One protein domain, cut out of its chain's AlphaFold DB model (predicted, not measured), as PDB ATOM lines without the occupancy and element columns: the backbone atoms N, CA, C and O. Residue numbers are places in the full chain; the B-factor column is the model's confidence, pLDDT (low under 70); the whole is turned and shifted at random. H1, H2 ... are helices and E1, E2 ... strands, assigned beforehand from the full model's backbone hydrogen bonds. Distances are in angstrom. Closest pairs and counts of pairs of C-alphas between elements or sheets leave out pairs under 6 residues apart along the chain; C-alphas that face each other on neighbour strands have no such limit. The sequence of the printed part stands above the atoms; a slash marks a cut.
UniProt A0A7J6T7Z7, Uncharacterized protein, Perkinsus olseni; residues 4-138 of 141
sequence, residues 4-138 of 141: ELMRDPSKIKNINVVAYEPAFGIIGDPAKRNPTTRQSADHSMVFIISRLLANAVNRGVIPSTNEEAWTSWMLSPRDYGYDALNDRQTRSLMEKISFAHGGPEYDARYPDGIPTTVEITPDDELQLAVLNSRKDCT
ATOM      1  N   GLU A   4     136.871 155.309 210.964       77.06
ATOM      2  CA  GLU A   4     137.838 156.149 210.272       77.06
ATOM      3  C   GLU A   4     139.304 155.787 210.558       77.06
ATOM      4  O   GLU A   4     140.140 156.004 209.684       77.06
ATOM      5  N   LEU A   5     139.613 155.141 211.691       81.94
ATOM      6  CA  LEU A   5     140.958 154.610 211.968       81.94
ATOM      7  C   LEU A   5     141.370 153.501 210.996       81.94
ATOM      8  O   LEU A   5     142.553 153.330 210.715       81.94
ATOM      9  N   MET A   6     140.399 152.759 210.459       78.81
ATOM     10  CA  MET A   6     140.663 151.719 209.464       78.81
ATOM     11  C   MET A   6     140.883 152.306 208.064       78.81
ATOM     12  O   MET A   6     141.530 151.686 207.228       78.81
ATOM     13  N   ARG A   7     140.341 153.501 207.795       80.94
ATOM     14  CA  ARG A   7     140.535 154.207 206.518       80.94
ATOM     15  C   ARG A   7     141.863 154.948 206.477       80.94
ATOM     16  O   ARG A   7     142.455 155.069 205.412       80.94
ATOM     17  N   ASP A   8     142.296 155.452 207.626       86.38
ATOM     18  CA  ASP A   8     143.518 156.227 207.751       86.38
ATOM     19  C   ASP A   8     144.277 155.843 209.035       86.38
ATOM     20  O   ASP A   8     144.083 156.462 210.088       86.38
ATOM     21  N   PRO A   9     145.158 154.825 208.973       87.19
ATOM     22  CA  PRO A   9     145.947 154.381 210.122       87.19
ATOM     23  C   PRO A   9     146.986 155.417 210.578       87.19
ATOM     24  O   PRO A   9     147.599 155.250 211.641       87.19
ATOM     25  N   SER A  10     147.205 156.499 209.815       87.62
ATOM     26  CA  SER A  10     148.051 157.602 210.275       87.62
ATOM     27  C   SER A  10     147.466 158.261 211.527       87.62
ATOM     28  O   SER A  10     148.234 158.586 212.424       87.62
ATOM     29  N   LYS A  11     146.129 158.275 211.662       90.94
ATOM     30  CA  LYS A  11     145.376 158.818 212.807       90.94
ATOM     31  C   LYS A  11     145.432 157.970 214.077       90.94
ATOM     32  O   LYS A  11     144.761 158.285 215.057       90.94
ATOM     33  N   ILE A  12     146.159 156.856 214.069       92.88
ATOM     34  CA  ILE A  12     146.428 156.084 215.282       92.88
ATOM     35  C   ILE A  12     147.595 156.748 216.013       92.88
ATOM     36  O   ILE A  12     148.683 156.838 215.455       92.88
ATOM     37  N   LYS A  13     147.393 157.157 217.262       94.25
ATOM     38  CA  LYS A  13     148.436 157.736 218.117       94.25
ATOM     39  C   LYS A  13     149.241 156.658 218.836       94.25
ATOM     40  O   LYS A  13     150.465 156.693 218.833       94.25
ATOM     41  N   ASN A  14     148.549 155.688 219.435       95.81
ATOM     42  CA  ASN A  14     149.164 154.601 220.195       95.81
ATOM     43  C   ASN A  14     148.354 153.307 220.077       95.81
ATOM     44  O   ASN A  14     147.124 153.344 220.005       95.81
ATOM     45  N   ILE A  15     149.050 152.174 220.110       96.44
ATOM     46  CA  ILE A  15     148.486 150.827 220.198       96.44
ATOM     47  C   ILE A  15     149.085 150.186 221.451       96.44
ATOM     48  O   ILE A  15     150.222 149.718 221.435       96.44
ATOM     49  N   ASN A  16     148.337 150.185 222.551       97.25
ATOM     50  CA  ASN A  16     148.782 149.574 223.796       97.25
ATOM     51  C   ASN A  16     148.382 148.102 223.836       97.25
ATOM     52  O   ASN A  16     147.214 147.766 223.642       97.25
ATOM     53  N   VAL A  17     149.349 147.228 224.094       96.62
ATOM     54  CA  VAL A  17     149.129 145.788 224.196       96.62
ATOM     55  C   VAL A  17     149.360 145.353 225.635       96.62
ATOM     56  O   VAL A  17     150.478 145.421 226.146       96.62
ATOM     57  N   VAL A  18     148.291 144.901 226.286       97.31
ATOM     58  CA  VAL A  18     148.309 144.429 227.672       97.31
ATOM     59  C   VAL A  18     148.254 142.908 227.668       97.31
ATOM     60  O   VAL A  18     147.318 142.332 227.106       97.31
ATOM     61  N   ALA A  19     149.249 142.251 228.262       96.44
ATOM     62  CA  ALA A  19     149.377 140.795 228.212       96.44
ATOM     63  C   ALA A  19     149.842 140.184 229.544       96.44
ATOM     64  O   ALA A  19     150.487 140.843 230.358       96.44
ATOM     65  N   TYR A  20     149.520 138.905 229.734       96.69
ATOM     66  CA  TYR A  20     150.036 138.047 230.807       96.69
ATOM     67  C   TYR A  20     151.551 137.807 230.687       96.69
ATOM     68  O   TYR A  20     152.124 137.923 229.600       96.69
ATOM     69  N   GLU A  21     152.185 137.437 231.800       95.94
ATOM     70  CA  GLU A  21     153.641 137.406 231.980       95.94
ATOM     71  C   GLU A  21     154.388 136.596 230.899       95.94
ATOM     72  O   GLU A  21     155.270 137.161 230.250       95.94
ATOM     73  N   PRO A  22     154.028 135.332 230.581       94.94
ATOM     74  CA  PRO A  22     154.666 134.611 229.482       94.94
ATOM     75  C   PRO A  22     154.614 135.336 228.130       94.94
ATOM     76  O   PRO A  22     155.617 135.380 227.420       94.94
ATOM     77  N   ALA A  23     153.472 135.912 227.738       93.94
ATOM     78  CA  ALA A  23     153.383 136.622 226.463       93.94
ATOM     79  C   ALA A  23     154.174 137.935 226.490       93.94
ATOM     80  O   ALA A  23     154.909 138.220 225.542       93.94
ATOM     81  N   PHE A  24     154.066 138.690 227.586       94.00
ATOM     82  CA  PHE A  24     154.798 139.934 227.807       94.00
ATOM     83  C   PHE A  24     156.319 139.711 227.754       94.00
ATOM     84  O   PHE A  24     157.010 140.390 226.997       94.00
ATOM     85  N   GLY A  25     156.828 138.706 228.471       91.06
ATOM     86  CA  GLY A  25     158.256 138.404 228.566       91.06
ATOM     87  C   GLY A  25     158.846 137.646 227.373       91.06
ATOM     88  O   GLY A  25     160.040 137.761 227.123       91.06
ATOM     89  N   ILE A  26     158.049 136.873 226.619       92.19
ATOM     90  CA  ILE A  26     158.563 136.074 225.492       92.19
ATOM     91  C   ILE A  26     158.347 136.780 224.162       92.19
ATOM     92  O   ILE A  26     159.306 136.968 223.421       92.19
ATOM     93  N   ILE A  27     157.109 137.095 223.785       90.44
ATOM     94  CA  ILE A  27     156.790 137.626 222.444       90.44
ATOM     95  C   ILE A  27     156.611 139.151 222.433       90.44
ATOM     96  O   ILE A  27     156.705 139.760 221.366       90.44
ATOM     97  N   GLY A  28     156.408 139.763 223.605       89.56
ATOM     98  CA  GLY A  28     156.463 141.210 223.844       89.56
ATOM     99  C   GLY A  28     157.865 141.749 224.168       89.56
ATOM    100  O   GLY A  28     158.026 142.961 224.311       89.56
ATOM    101  N   ASP A  29     158.876 140.873 224.245       92.25
ATOM    102  CA  ASP A  29     160.268 141.220 224.559       92.25
ATOM    103  C   ASP A  29     160.784 142.372 223.662       92.25
ATOM    104  O   ASP A  29     160.701 142.276 222.427       92.25
ATOM    105  N   PRO A  30     161.359 143.449 224.240       92.38
ATOM    106  CA  PRO A  30     162.011 144.523 223.497       92.38
ATOM    107  C   PRO A  30     162.977 144.057 222.396       92.38
ATOM    108  O   PRO A  30     163.017 144.667 221.324       92.38
ATOM    109  N   ALA A  31     163.709 142.959 222.607       92.81
ATOM    110  CA  ALA A  31     164.633 142.388 221.627       92.81
ATOM    111  C   ALA A  31     163.926 141.866 220.362       92.81
ATOM    112  O   ALA A  31     164.535 141.788 219.294       92.81
ATOM    113  N   LYS A  32     162.628 141.552 220.447       93.38
ATOM    114  CA  LYS A  32     161.816 141.048 219.330       93.38
ATOM    115  C   LYS A  32     161.053 142.144 218.591       93.38
ATOM    116  O   LYS A  32     160.332 141.848 217.638       93.38
ATOM    117  N   ARG A  33     161.205 143.418 218.974       94.88
ATOM    118  CA  ARG A  33     160.470 144.541 218.360       94.88
ATOM    119  C   ARG A  33     160.840 144.801 216.900       94.88
ATOM    120  O   ARG A  33     160.012 145.334 216.170       94.88
ATOM    121  N   ASN A  34     162.049 144.438 216.469       96.06
ATOM    122  CA  ASN A  34     162.516 144.676 215.101       96.06
ATOM    123  C   ASN A  34     162.933 143.377 214.386       96.06
ATOM    124  O   ASN A  34     164.127 143.117 214.224       96.06
ATOM    125  N   PRO A  35     161.975 142.544 213.948       96.81
ATOM    126  CA  PRO A  35     162.287 141.337 213.203       96.81
ATOM    127  C   PRO A  35     162.799 141.641 211.791       96.81
ATOM    128  O   PRO A  35     162.308 142.539 211.096       96.81
ATOM    129  N   THR A  36     163.768 140.845 211.346       96.00
ATOM    130  CA  THR A  36     164.389 140.919 210.009       96.00
ATOM    131  C   THR A  36     164.278 139.609 209.229       96.00
ATOM    132  O   THR A  36     164.569 139.565 208.036       96.00
ATOM    133  N   THR A  37     163.815 138.542 209.879       96.81
ATOM    134  CA  THR A  37     163.570 137.227 209.279       96.81
ATOM    135  C   THR A  37     162.141 136.772 209.549       96.81
ATOM    136  O   THR A  37     161.515 137.198 210.525       96.81
ATOM    137  N   ARG A  38     161.651 135.831 208.738       96.50
ATOM    138  CA  ARG A  38     160.347 135.181 208.930       96.50
ATOM    139  C   ARG A  38     160.168 134.624 210.350       96.50
ATOM    140  O   ARG A  38     159.152 134.893 210.973       96.50
ATOM    141  N   GLN A  39     161.176 133.913 210.858       95.00
ATOM    142  CA  GLN A  39     161.165 133.296 212.192       95.00
ATOM    143  C   GLN A  39     161.269 134.325 213.332       95.00
ATOM    144  O   GLN A  39     160.861 134.079 214.459       95.00
ATOM    145  N   SER A  40     161.880 135.485 213.101       96.38
ATOM    146  CA  SER A  40     161.829 136.551 214.112       96.38
ATOM    147  C   SER A  40     160.466 137.250 214.117       96.38
ATOM    148  O   SER A  40     160.020 137.716 215.161       96.38
ATOM    149  N   ALA A  41     159.795 137.310 212.963       96.94
ATOM    150  CA  ALA A  41     158.520 137.990 212.794       96.94
ATOM    151  C   ALA A  41     157.328 137.191 213.336       96.94
ATOM    152  O   ALA A  41     156.449 137.787 213.952       96.94
ATOM    153  N   ASP A  42     157.316 135.864 213.181       94.62
ATOM    154  CA  ASP A  42     156.294 134.994 213.791       94.62
ATOM    155  C   ASP A  42     156.408 134.886 215.326       94.62
ATOM    156  O   ASP A  42     155.473 134.445 215.991       94.62
ATOM    157  N   HIS A  43     157.511 135.373 215.899       95.19
ATOM    158  CA  HIS A  43     157.729 135.488 217.342       95.19
ATOM    159  C   HIS A  43     157.723 136.934 217.854       95.19
ATOM    160  O   HIS A  43     158.100 137.175 219.001       95.19
ATOM    161  N   SER A  44     157.311 137.895 217.028       96.56
ATOM    162  CA  SER A  44     157.255 139.313 217.382       96.56
ATOM    163  C   SER A  44     155.806 139.765 217.506       96.56
ATOM    164  O   SER A  44     155.114 139.939 216.502       96.56
ATOM    165  N   MET A  45     155.342 140.016 218.734       95.94
ATOM    166  CA  MET A  45     153.983 140.525 218.964       95.94
ATOM    167  C   MET A  45     153.759 141.874 218.259       95.94
ATOM    168  O   MET A  45     152.687 142.117 217.705       95.94
ATOM    169  N   VAL A  46     154.802 142.710 218.195       96.75
ATOM    170  CA  VAL A  46     154.808 143.985 217.459       96.75
ATOM    171  C   VAL A  46     154.522 143.775 215.974       96.75
ATOM    172  O   VAL A  46     153.663 144.455 215.411       96.75
ATOM    173  N   PHE A  47     155.208 142.826 215.336       97.88
ATOM    174  CA  PHE A  47     155.010 142.553 213.915       97.88
ATOM    175  C   PHE A  47     153.646 141.926 213.638       97.88
ATOM    176  O   PHE A  47     152.948 142.385 212.738       97.88
ATOM    177  N   ILE A  48     153.241 140.925 214.426       96.62
ATOM    178  CA  ILE A  48     151.967 140.211 214.250       96.62
ATOM    179  C   ILE A  48     150.788 141.190 214.282       96.62
ATOM    180  O   ILE A  48     149.981 141.216 213.353       96.62
ATOM    181  N   ILE A  49     150.713 142.039 215.311       95.88
ATOM    182  CA  ILE A  49     149.617 143.009 215.455       95.88
ATOM    183  C   ILE A  49     149.663 144.045 214.327       95.88
ATOM    184  O   ILE A  49     148.639 144.328 213.703       95.88
ATOM    185  N   SER A  50     150.848 144.567 214.008       96.50
ATOM    186  CA  SER A  50     151.005 145.563 212.941       96.50
ATOM    187  C   SER A  50     150.607 145.017 211.574       96.50
ATOM    188  O   SER A  50     149.929 145.698 210.808       96.50
ATOM    189  N   ARG A  51     150.985 143.770 211.273       96.81
ATOM    190  CA  ARG A  51     150.679 143.117 210.002       96.81
ATOM    191  C   ARG A  51     149.191 142.802 209.876       96.81
ATOM    192  O   ARG A  51     148.621 143.005 208.805       96.81
ATOM    193  N   LEU A  52     148.557 142.367 210.966       94.06
ATOM    194  CA  LEU A  52     147.111 142.148 211.029       94.06
ATOM    195  C   LEU A  52     146.350 143.447 210.724       94.06
ATOM    196  O   LEU A  52     145.471 143.466 209.862       94.06
ATOM    197  N   LEU A  53     146.731 144.549 211.376       92.25
ATOM    198  CA  LEU A  53     146.119 145.863 211.168       92.25
ATOM    199  C   LEU A  53     146.383 146.410 209.757       92.25
ATOM    200  O   LEU A  53     145.470 146.940 209.126       92.25
ATOM    201  N   ALA A  54     147.592 146.243 209.217       92.94
ATOM    202  CA  ALA A  54     147.896 146.622 207.838       92.94
ATOM    203  C   ALA A  54     147.039 145.834 206.832       92.94
ATOM    204  O   ALA A  54     146.516 146.409 205.878       92.94
ATOM    205  N   ASN A  55     146.833 144.532 207.058       90.19
ATOM    206  CA  ASN A  55     145.939 143.708 206.243       90.19
ATOM    207  C   ASN A  55     144.484 144.181 206.313       90.19
ATOM    208  O   ASN A  55     143.818 144.221 205.277       90.19
ATOM    209  N   ALA A  56     144.008 144.561 207.500       88.75
ATOM    210  CA  ALA A  56     142.669 145.111 207.685       88.75
ATOM    211  C   ALA A  56     142.464 146.398 206.868       88.75
ATOM    212  O   ALA A  56     141.514 146.499 206.089       88.75
ATOM    213  N   VAL A  57     143.403 147.343 206.974       88.81
ATOM    214  CA  VAL A  57     143.372 148.609 206.224       88.81
ATOM    215  C   VAL A  57     143.436 148.365 204.715       88.81
ATOM    216  O   VAL A  57     142.606 148.890 203.978       88.81
ATOM    217  N   ASN A  58     144.376 147.537 204.245       87.31
ATOM    218  CA  ASN A  58     144.585 147.286 202.814       87.31
ATOM    219  C   ASN A  58     143.379 146.637 202.129       87.31
ATOM    220  O   ASN A  58     143.173 146.817 200.931       87.31
ATOM    221  N   ARG A  59     142.580 145.871 202.874       84.50
ATOM    222  CA  ARG A  59     141.345 145.279 202.350       84.50
ATOM    223  C   ARG A  59     140.211 146.292 202.278       84.50
ATOM    224  O   ARG A  59     139.329 146.125 201.446       84.50
ATOM    225  N   GLY A  60     140.205 147.305 203.147       80.50
ATOM    226  CA  GLY A  60     139.192 148.364 203.161       80.50
ATOM    227  C   GLY A  60     137.770 147.893 203.498       80.50
ATOM    228  O   GLY A  60     136.834 148.686 203.415       80.50
ATOM    229  N   VAL A  61     137.595 146.627 203.888       77.56
ATOM    230  CA  VAL A  61     136.307 146.038 204.270       77.56
ATOM    231  C   VAL A  61     136.223 146.014 205.788       77.56
ATOM    232  O   VAL A  61     137.087 145.431 206.443       77.56
ATOM    233  N   ILE A  62     135.191 146.659 206.339       79.75
ATOM    234  CA  ILE A  62     134.853 146.547 207.759       79.75
ATOM    235  C   ILE A  62     134.018 145.272 207.895       79.75
ATOM    236  O   ILE A  62     132.881 145.271 207.418       79.75
ATOM    237  N   PRO A  63     134.552 144.200 208.498       82.00
ATOM    238  CA  PRO A  63     133.807 142.970 208.684       82.00
ATOM    239  C   PRO A  63     132.595 143.230 209.576       82.00
ATOM    240  O   PRO A  63     132.661 143.952 210.573       82.00
ATOM    241  N   SER A  64     131.478 142.626 209.201       84.88
ATOM    242  CA  SER A  64     130.206 142.712 209.918       84.88
ATOM    243  C   SER A  64     130.126 141.734 211.094       84.88
ATOM    244  O   SER A  64     129.314 141.916 212.001       84.88
ATOM    245  N   THR A  65     130.985 140.710 211.093       87.56
ATOM    246  CA  THR A  65     131.042 139.653 212.109       87.56
ATOM    247  C   THR A  65     132.482 139.321 212.497       87.56
ATOM    248  O   THR A  65     133.427 139.579 211.751       87.56
ATOM    249  N   ASN A  66     132.656 138.681 213.656       85.06
ATOM    250  CA  ASN A  66     133.967 138.196 214.097       85.06
ATOM    251  C   ASN A  66     134.529 137.105 213.174       85.06
ATOM    252  O   ASN A  66     135.739 137.042 212.977       85.06
ATOM    253  N   GLU A  67     133.673 136.255 212.603       88.69
ATOM    254  CA  GLU A  67     134.093 135.208 211.668       88.69
ATOM    255  C   GLU A  67     134.634 135.810 210.369       88.69
ATOM    256  O   GLU A  67     135.702 135.419 209.898       88.69
ATOM    257  N   GLU A  68     133.950 136.817 209.826       87.62
ATOM    258  CA  GLU A  68     134.418 137.565 208.660       87.62
ATOM    259  C   GLU A  68     135.734 138.292 208.969       87.62
ATOM    260  O   GLU A  68     136.667 138.251 208.166       87.62
ATOM    261  N   ALA A  69     135.855 138.901 210.153       83.50
ATOM    262  CA  ALA A  69     137.089 139.553 210.588       83.50
ATOM    263  C   ALA A  69     138.256 138.564 210.675       83.50
ATOM    264  O   ALA A  69     139.330 138.825 210.139       83.50
ATOM    265  N   TRP A  70     138.042 137.408 211.306       82.81
ATOM    266  CA  TRP A  70     139.057 136.371 211.463       82.81
ATOM    267  C   TRP A  70     139.477 135.772 210.120       82.81
ATOM    268  O   TRP A  70     140.657 135.776 209.782       82.81
ATOM    269  N   THR A  71     138.521 135.290 209.327       85.81
ATOM    270  CA  THR A  71     138.807 134.619 208.048       85.81
ATOM    271  C   THR A  71     139.435 135.562 207.034       85.81
ATOM    272  O   THR A  71     140.312 135.156 206.268       85.81
ATOM    273  N   SER A  72     139.030 136.833 207.043       84.00
ATOM    274  CA  SER A  72     139.658 137.829 206.198       84.00
ATOM    275  C   SER A  72     141.032 138.208 206.758       84.00
ATOM    276  O   SER A  72     142.031 137.975 206.090       84.00
ATOM    277  N   TRP A  73     141.158 138.739 207.967       87.00
ATOM    278  CA  TRP A  73     142.417 139.354 208.411       87.00
ATOM    279  C   TRP A  73     143.503 138.358 208.843       87.00
ATOM    280  O   TRP A  73     144.673 138.743 208.850       87.00
ATOM    281  N   MET A  74     143.131 137.092 209.076       88.50
ATOM    282  CA  MET A  74     143.960 135.876 209.008       88.50
ATOM    283  C   MET A  74     145.388 136.085 208.471       88.50
ATOM    284  O   MET A  74     145.549 136.176 207.253       88.50
ATOM    285  N   LEU A  75     146.428 136.108 209.317       93.56
ATOM    286  CA  LEU A  75     147.808 136.060 208.826       93.56
ATOM    287  C   LEU A  75     148.132 134.679 208.249       93.56
ATOM    288  O   LEU A  75     147.962 133.651 208.902       93.56
ATOM    289  N   SER A  76     148.645 134.667 207.026       93.06
ATOM    290  CA  SER A  76     149.093 133.469 206.321       93.06
ATOM    291  C   SER A  76     150.625 133.367 206.321       93.06
ATOM    292  O   SER A  76     151.317 134.350 206.592       93.06
ATOM    293  N   PRO A  77     151.214 132.230 205.904       94.75
ATOM    294  CA  PRO A  77     152.648 132.132 205.630       94.75
ATOM    295  C   PRO A  77     153.224 133.243 204.738       94.75
ATOM    296  O   PRO A  77     154.417 133.528 204.833       94.75
ATOM    297  N   ARG A  78     152.414 133.849 203.858       93.31
ATOM    298  CA  ARG A  78     152.842 134.939 202.970       93.31
ATOM    299  C   ARG A  78     153.041 136.255 203.724       93.31
ATOM    300  O   ARG A  78     153.888 137.049 203.330       93.31
ATOM    301  N   ASP A  79     152.328 136.454 204.829       95.75
ATOM    302  CA  ASP A  79     152.396 137.661 205.661       95.75
ATOM    303  C   ASP A  79     153.678 137.765 206.499       95.75
ATOM    304  O   ASP A  79     153.900 138.766 207.170       95.75
ATOM    305  N   TYR A  80     154.554 136.766 206.396       96.75
ATOM    306  CA  TYR A  80     155.904 136.765 206.964       96.75
ATOM    307  C   TYR A  80     156.991 136.682 205.877       96.75
ATOM    308  O   TYR A  80     158.155 136.397 206.167       96.75
ATOM    309  N   GLY A  81     156.607 136.856 204.607       95.38
ATOM    310  CA  GLY A  81     157.522 136.892 203.470       95.38
ATOM    311  C   GLY A  81     158.331 138.188 203.403       95.38
ATOM    312  O   GLY A  81     158.086 139.132 204.152       95.38
ATOM    313  N   TYR A  82     159.281 138.245 202.469       95.00
ATOM    314  CA  TYR A  82     160.182 139.390 202.302       95.00
ATOM    315  C   TYR A  82     159.436 140.723 202.125       95.00
ATOM    316  O   TYR A  82     159.761 141.697 202.799       95.00
ATOM    317  N   ASP A  83     158.402 140.760 201.283       95.06
ATOM    318  CA  ASP A  83     157.634 141.988 201.047       95.06
ATOM    319  C   ASP A  83     156.874 142.431 202.302       95.06
ATOM    320  O   ASP A  83     156.865 143.610 202.636       95.06
ATOM    321  N   ALA A  84     156.289 141.484 203.043       95.62
ATOM    322  CA  ALA A  84     155.566 141.776 204.278       95.62
ATOM    323  C   ALA A  84     156.506 142.252 205.398       95.62
ATOM    324  O   ALA A  84     156.160 143.161 206.148       95.62
ATOM    325  N   LEU A  85     157.719 141.693 205.472       96.38
ATOM    326  CA  LEU A  85     158.767 142.164 206.380       96.38
ATOM    327  C   LEU A  85     159.183 143.605 206.076       96.38
ATOM    328  O   LEU A  85     159.571 144.316 206.994       96.38
ATOM    329  N   ASN A  86     159.115 144.053 204.825       96.19
ATOM    330  CA  ASN A  86     159.549 145.392 204.418       96.19
ATOM    331  C   ASN A  86     158.383 146.354 204.138       96.19
ATOM    332  O   ASN A  86     158.605 147.475 203.678       96.19
ATOM    333  N   ASP A  87     157.148 145.945 204.427       96.69
ATOM    334  CA  ASP A  87     155.962 146.761 204.195       96.69
ATOM    335  C   ASP A  87     155.989 148.029 205.061       96.69
ATOM    336  O   ASP A  87     155.991 147.970 206.293       96.69
ATOM    337  N   ARG A  88     155.982 149.196 204.406       96.06
ATOM    338  CA  ARG A  88     156.102 150.501 205.077       96.06
ATOM    339  C   ARG A  88     154.968 150.752 206.060       96.06
ATOM    340  O   ARG A  88     155.203 151.341 207.110       96.06
ATOM    341  N   GLN A  89     153.757 150.305 205.736       94.88
ATOM    342  CA  GLN A  89     152.612 150.488 206.618       94.88
ATOM    343  C   GLN A  89     152.734 149.618 207.869       94.88
ATOM    344  O   GLN A  89     152.550 150.120 208.976       94.88
ATOM    345  N   THR A  90     153.102 148.344 207.707       96.88
ATOM    346  CA  THR A  90     153.409 147.453 208.832       96.88
ATOM    347  C   THR A  90     154.488 148.081 209.717       96.88
ATOM    348  O   THR A  90     154.264 148.245 210.910       96.88
ATOM    349  N   ARG A  91     155.612 148.532 209.141       97.06
ATOM    350  CA  ARG A  91     156.709 149.173 209.892       97.06
ATOM    351  C   ARG A  91     156.268 150.439 210.632       97.06
ATOM    352  O   ARG A  91     156.585 150.586 211.805       97.06
ATOM    353  N   SER A  92     155.471 151.292 209.992       96.44
ATOM    354  CA  SER A  92     154.904 152.494 210.616       96.44
ATOM    355  C   SER A  92     153.982 152.176 211.799       96.44
ATOM    356  O   SER A  92     153.986 152.895 212.794       96.44
ATOM    357  N   LEU A  93     153.191 151.102 211.723       96.69
ATOM    358  CA  LEU A  93     152.330 150.679 212.831       96.69
ATOM    359  C   LEU A  93     153.137 150.099 213.999       96.69
ATOM    360  O   LEU A  93     152.784 150.336 215.151       96.69
ATOM    361  N   MET A  94     154.244 149.403 213.718       97.31
ATOM    362  CA  MET A  94     155.120 148.838 214.751       97.31
ATOM    363  C   MET A  94     155.689 149.914 215.684       97.31
ATOM    364  O   MET A  94     155.821 149.691 216.888       97.31
ATOM    365  N   GLU A  95     155.994 151.094 215.142       96.56
ATOM    366  CA  GLU A  95     156.505 152.246 215.896       96.56
ATOM    367  C   GLU A  95     155.488 152.787 216.913       96.56
ATOM    368  O   GLU A  95     155.880 153.382 217.913       96.56
ATOM    369  N   LYS A  96     154.193 152.523 216.699       96.75
ATOM    370  CA  LYS A  96     153.086 152.985 217.547       96.75
ATOM    371  C   LYS A  96     152.719 151.997 218.660       96.75
ATOM    372  O   LYS A  96     151.784 152.273 219.407       96.75
ATOM    373  N   ILE A  97     153.391 150.842 218.754       96.75
ATOM    374  CA  ILE A  97     153.049 149.789 219.724       96.75
ATOM    375  C   ILE A  97     153.825 149.939 221.038       96.75
ATOM    376  O   ILE A  97     155.064 149.861 221.063       96.75
ATOM    377  N   SER A  98     153.074 150.025 222.139       95.38
ATOM    378  CA  SER A  98     153.544 149.910 223.523       95.38
ATOM    379  C   SER A  98     153.081 148.595 224.162       95.38
ATOM    380  O   SER A  98     152.077 148.019 223.745       95.38
ATOM    381  N   PHE A  99     153.797 148.133 225.190       94.88
ATOM    382  CA  PHE A  99     153.420 146.952 225.972       94.88
ATOM    383  C   PHE A  99     153.257 147.291 227.447       94.88
ATOM    384  O   PHE A  99     154.038 148.074 227.990       94.88
ATOM    385  N   ALA A 100     152.304 146.630 228.094       95.00
ATOM    386  CA  ALA A 100     152.152 146.620 229.539       95.00
ATOM    387  C   ALA A 100     151.877 145.194 230.034       95.00
ATOM    388  O   ALA A 100     151.191 144.409 229.374       95.00
ATOM    389  N   HIS A 101     152.396 144.865 231.215       96.12
ATOM    390  CA  HIS A 101     151.992 143.649 231.915       96.12
ATOM    391  C   HIS A 101     150.576 143.829 232.464       96.12
ATOM    392  O   HIS A 101     150.262 144.857 233.067       96.12
ATOM    393  N   GLY A 102     149.715 142.837 232.238       95.50
ATOM    394  CA  GLY A 102     148.317 142.851 232.675       95.50
ATOM    395  C   GLY A 102     148.116 142.588 234.168       95.50
ATOM    396  O   GLY A 102     147.001 142.716 234.668       95.50
ATOM    397  N   GLY A 103     149.183 142.242 234.892       97.12
ATOM    398  CA  GLY A 103     149.144 142.009 236.328       97.12
ATOM    399  C   GLY A 103     148.539 140.656 236.730       97.12
ATOM    400  O   GLY A 103     148.207 139.823 235.880       97.12
ATOM    401  N   PRO A 104     148.347 140.440 238.047       97.62
ATOM    402  CA  PRO A 104     147.957 139.140 238.597       97.62
ATOM    403  C   PRO A 104     146.641 138.584 238.050       97.62
ATOM    404  O   PRO A 104     146.467 137.371 237.993       97.62
ATOM    405  N   GLU A 105     145.706 139.445 237.640       96.69
ATOM    406  CA  GLU A 105     144.430 139.005 237.067       96.69
ATOM    407  C   GLU A 105     144.606 138.349 235.690       96.69
ATOM    408  O   GLU A 105     143.929 137.366 235.386       96.69
ATOM    409  N   TYR A 106     145.521 138.867 234.867       97.38
ATOM    410  CA  TYR A 106     145.860 138.256 233.583       97.38
ATOM    411  C   TYR A 106     146.616 136.947 233.819       97.38
ATOM    412  O   TYR A 106     146.270 135.922 233.238       97.38
ATOM    413  N   ASP A 107     147.593 136.950 234.723       96.94
ATOM    414  CA  ASP A 107     148.418 135.769 234.984       96.94
ATOM    415  C   ASP A 107     147.610 134.609 235.581       96.94
ATOM    416  O   ASP A 107     147.802 133.464 235.186       96.94
ATOM    417  N   ALA A 108     146.652 134.892 236.470       97.31
ATOM    418  CA  ALA A 108     145.808 133.869 237.092       97.31
ATOM    419  C   ALA A 108     144.879 133.143 236.105       97.31
ATOM    420  O   ALA A 108     144.396 132.054 236.406       97.31
ATOM    421  N   ARG A 109     144.604 133.740 234.936       96.06
ATOM    422  CA  ARG A 109     143.796 133.120 233.872       96.06
ATOM    423  C   ARG A 109     144.638 132.263 232.923       96.06
ATOM    424  O   ARG A 109     144.073 131.601 232.060       96.06
ATOM    425  N   TYR A 110     145.961 132.273 233.063       93.69
ATOM    426  CA  TYR A 110     146.878 131.392 232.348       93.69
ATOM    427  C   TYR A 110     147.185 130.146 233.213       93.69
ATOM    428  O   TYR A 110     147.400 130.296 234.415       93.69
ATOM    429  N   PRO A 111     147.237 128.916 232.660       94.69
ATOM    430  CA  PRO A 111     147.226 128.568 231.236       94.69
ATOM    431  C   PRO A 111     145.845 128.293 230.626       94.69
ATOM    432  O   PRO A 111     145.778 128.017 229.430       94.69
ATOM    433  N   ASP A 112     144.761 128.366 231.404       95.25
ATOM    434  CA  ASP A 112     143.408 128.040 230.921       95.25
ATOM    435  C   ASP A 112     142.944 128.962 229.776       95.25
ATOM    436  O   ASP A 112     142.150 128.565 228.921       95.25
ATOM    437  N   GLY A 113     143.473 130.186 229.721       93.25
ATOM    438  CA  GLY A 113     143.310 131.134 228.628       93.25
ATOM    439  C   GLY A 113     144.593 131.898 228.289       93.25
ATOM    440  O   GLY A 113     145.625 131.785 228.949       93.25
ATOM    441  N   ILE A 114     144.500 132.718 227.238       93.94
ATOM    442  CA  ILE A 114     145.577 133.575 226.716       93.94
ATOM    443  C   ILE A 114     145.106 135.040 226.794       93.94
ATOM    444  O   ILE A 114     144.713 135.625 225.781       93.94
ATOM    445  N   PRO A 115     145.019 135.636 227.996       96.00
ATOM    446  CA  PRO A 115     144.400 136.946 228.163       96.00
ATOM    447  C   PRO A 115     145.285 138.034 227.551       96.00
ATOM    448  O   PRO A 115     146.438 138.217 227.928       96.00
ATOM    449  N   THR A 116     144.753 138.746 226.563       94.81
ATOM    450  CA  THR A 116     145.455 139.820 225.852       94.81
ATOM    451  C   THR A 116     144.458 140.907 225.487       94.81
ATOM    452  O   THR A 116     143.327 140.620 225.094       94.81
ATOM    453  N   THR A 117     144.876 142.161 225.595       95.88
ATOM    454  CA  THR A 117     144.068 143.321 225.218       95.88
ATOM    455  C   THR A 117     144.870 144.224 224.300       95.88
ATOM    456  O   THR A 117     146.059 144.434 224.517       95.88
ATOM    457  N   VAL A 118     144.209 144.749 223.268       94.25
ATOM    458  CA  VAL A 118     144.768 145.749 222.357       94.25
ATOM    459  C   VAL A 118     143.908 147.000 222.452       94.25
ATOM    460  O   VAL A 118     142.727 146.975 222.106       94.25
ATOM    461  N   GLU A 119     144.500 148.092 222.917       94.44
ATOM    462  CA  GLU A 119     143.840 149.384 223.075       94.44
ATOM    463  C   GLU A 119     144.399 150.359 222.042       94.44
ATOM    464  O   GLU A 119     145.600 150.626 221.998       94.44
ATOM    465  N   ILE A 120     143.528 150.905 221.193       92.75
ATOM    466  CA  ILE A 120     143.929 151.831 220.133       92.75
ATOM    467  C   ILE A 120     143.499 153.238 220.526       92.75
ATOM    468  O   ILE A 120     142.308 153.531 220.640       92.75
ATOM    469  N   THR A 121     144.480 154.118 220.701       92.69
ATOM    470  CA  THR A 121     144.254 155.541 220.959       92.69
ATOM    471  C   THR A 121     144.298 156.302 219.632       92.69
ATOM    472  O   THR A 121     145.345 156.290 218.977       92.69
ATOM    473  N   PRO A 122     143.199 156.943 219.196       89.94
ATOM    474  CA  PRO A 122     143.216 157.849 218.051       89.94
ATOM    475  C   PRO A 122     143.963 159.146 218.381       89.94
ATOM    476  O   PRO A 122     144.018 159.542 219.546       89.94
ATOM    477  N   ASP A 123     144.468 159.834 217.360       86.19
ATOM    478  CA  ASP A 123     144.975 161.199 217.498       86.19
ATOM    479  C   ASP A 123     143.876 162.173 217.937       86.19
ATOM    480  O   ASP A 123     142.690 162.015 217.623       86.19
ATOM    481  N   ASP A 124     144.293 163.202 218.673       70.44
ATOM    482  CA  ASP A 124     143.400 164.113 219.396       70.44
ATOM    483  C   ASP A 124     142.478 164.906 218.435       70.44
ATOM    484  O   ASP A 124     141.318 165.178 218.756       70.44
ATOM    485  N   GLU A 125     142.933 165.187 217.207       66.19
ATOM    486  CA  GLU A 125     142.118 165.825 216.156       66.19
ATOM    487  C   GLU A 125     140.921 164.961 215.724       66.19
ATOM    488  O   GLU A 125     139.838 165.477 215.430       66.19
ATOM    489  N   LEU A 126     141.079 163.634 215.729       63.12
ATOM    490  CA  LEU A 126     140.004 162.706 215.388       63.12
ATOM    491  C   LEU A 126     138.974 162.603 216.516       63.12
ATOM    492  O   LEU A 126     137.772 162.545 216.251       63.12
ATOM    493  N   GLN A 127     139.427 162.632 217.772       59.66
ATOM    494  CA  GLN A 127     138.526 162.624 218.926       59.66
ATOM    495  C   GLN A 127     137.600 163.845 218.914       59.66
ATOM    496  O   GLN A 127     136.391 163.702 219.103       59.66
ATOM    497  N   LEU A 128     138.144 165.032 218.625       58.75
ATOM    498  CA  LEU A 128     137.366 166.269 218.512       58.75
ATOM    499  C   LEU A 128     136.358 166.218 217.352       58.75
ATOM    500  O   LEU A 128     135.206 166.611 217.534       58.75
ATOM    501  N   ALA A 129     136.742 165.680 216.190       59.31
ATOM    502  CA  ALA A 129     135.837 165.525 215.049       59.31
ATOM    503  C   ALA A 129     134.663 164.571 215.346       59.31
ATOM    504  O   ALA A 129     133.514 164.887 215.028       59.31
ATOM    505  N   VAL A 130     134.921 163.436 216.011       59.50
ATOM    506  CA  VAL A 130     133.870 162.487 216.425       59.50
ATOM    507  C   VAL A 130     132.946 163.107 217.475       59.50
ATOM    508  O   VAL A 130     131.727 162.946 217.396       59.50
ATOM    509  N   LEU A 131     133.498 163.837 218.449       56.06
ATOM    510  CA  LEU A 131     132.705 164.525 219.470       56.06
ATOM    511  C   LEU A 131     131.815 165.619 218.865       56.06
ATOM    512  O   LEU A 131     130.661 165.746 219.272       56.06
ATOM    513  N   ASN A 132     132.310 166.367 217.878       53.09
ATOM    514  CA  ASN A 132     131.537 167.412 217.206       53.09
ATOM    515  C   ASN A 132     130.447 166.826 216.294       53.09
ATOM    516  O   ASN A 132     129.294 167.229 216.401       53.09
ATOM    517  N   SER A 133     130.751 165.787 215.508       55.75
ATOM    518  CA  SER A 133     129.752 165.113 214.660       55.75
ATOM    519  C   SER A 133     128.599 164.487 215.462       55.75
ATOM    520  O   SER A 133     127.468 164.439 214.982       55.75
ATOM    521  N   ARG A 134     128.848 164.034 216.699       55.09
ATOM    522  CA  ARG A 134     127.785 163.533 217.588       55.09
ATOM    523  C   ARG A 134     126.907 164.639 218.172       55.09
ATOM    524  O   ARG A 134     125.742 164.369 218.437       55.09
ATOM    525  N   LYS A 135     127.435 165.854 218.358       54.75
ATOM    526  CA  LYS A 135     126.645 167.011 218.815       54.75
ATOM    527  C   LYS A 135     125.681 167.496 217.730       54.75
ATOM    528  O   LYS A 135     124.533 167.804 218.044       54.75
ATOM    529  N   ASP A 136     126.104 167.460 216.469       50.12
ATOM    530  CA  ASP A 136     125.259 167.846 215.328       50.12
ATOM    531  C   ASP A 136     124.123 166.840 215.053       50.12
ATOM    532  O   ASP A 136     123.079 167.208 214.523       50.12
ATOM    533  N   CYS A 137     124.274 165.580 215.478       49.53
ATOM    534  CA  CYS A 137     123.241 164.543 215.347       49.53
ATOM    535  C   CYS A 137     122.156 164.589 216.445       49.53
ATOM    536  O   CYS A 137     121.176 163.852 216.367       49.53
ATOM    537  N   THR A 138     122.305 165.434 217.475       47.97
ATOM    538  CA  THR A 138     121.352 165.555 218.602       47.97
ATOM    539  C   THR A 138     120.394 166.748 218.507       47.97
ATOM    540  O   THR A 138     119.702 167.052 219.474       47.97
TER     541      THR A 138
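What this domain is: This is residues 4 to 138 of the 141 residues of an uncharacterized protein of Perkinsus olseni (UniProt A0A7J6T7Z7). A narrow sheet of three strands stands beside a cluster of helices built round H4, the longest helix, whose residues 45 to 50 only graze the sheet. H9 is at one end of the sheet; from the other end H10 leads off, and residues 131 to 138 stick out free. You have 135 residues here, with ten named helices and three named strands in the order H1 E1 H2 H3 H4 H5 H6 H7 H8 E2 H9 E3 H10. The sheet runs E2 E1 E3 and is mixed; the class is mixed, helices and strands. The whole is compact, with a radius of gyration of the C-alphas of 16.3 A and spans of 48 by 39 by 28 A.

Where its parts are: Find C-alpha 4 at (137.838, 156.149, 210.272), where H1, residues 4 to 7, begins. E1, residues 12 to 19, runs 20.2 A, and H2 is residues 21 to 26. H3 is residues 38 to 41; H4, residues 45 to 59, starts at C-alpha 45 (153.983, 140.525, 218.964) and runs 21.4 A. Then come H5, residues 66 to 73, H6, residues 77 to 80, H7, residues 82 to 85, and H8, residues 88 to 94. E2, residues 97 to 101, is 13.7 A long, H9 is residues 104 to 107, and E3, residues 116 to 122, is 19.8 A long. H10, residues 124 to 136, runs 19.0 A to C-alpha 136 at (125.259, 167.846, 215.328).

How they stand to each other: Begin at the hub, H4. It touches H8, closest at the C-alphas of Ser 50 and Thr 90, 5.1 A, at a steep tilt of 46 degrees, opposite ways. With residues 52 to 56 alone it touches H5, C-alphas 56 and 73 being closest at 5.8 A, about perpendicular at 86 degrees. H1 and H4 only just touch, with 3 pairs of C-alphas within 8 A. H3 and H7 only just touch, also with 3 pairs; H6 is close to H4 but not clearly touching, at 7.2 A between C-alphas 79 and 51. In the sheet, E1 and E3 are antiparallel, with N 16 and O 119 at 2.8 A; E2 and E1 are parallel, with N 98 and O 15 at 3.0 A. E1, H2 to H8 and E2 form a strand-helix-strand unit, two parallel neighbour strands with helices between. H2 stands up from the sheet at a height of 7.7 A, and H9 only grazes it. Every O i to N i+4 pair is within hydrogen-bond range in H2, H4, H5, H8 and H10; the other helices are too short for one.

The domain as a whole: The C-alphas of Thr 37 and Thr 138 are farthest apart, 51.7 A. The printed part has no cut, and the link from H2 to H3 is long, 11 residues. Residues 125 to 138 have pLDDT under 70.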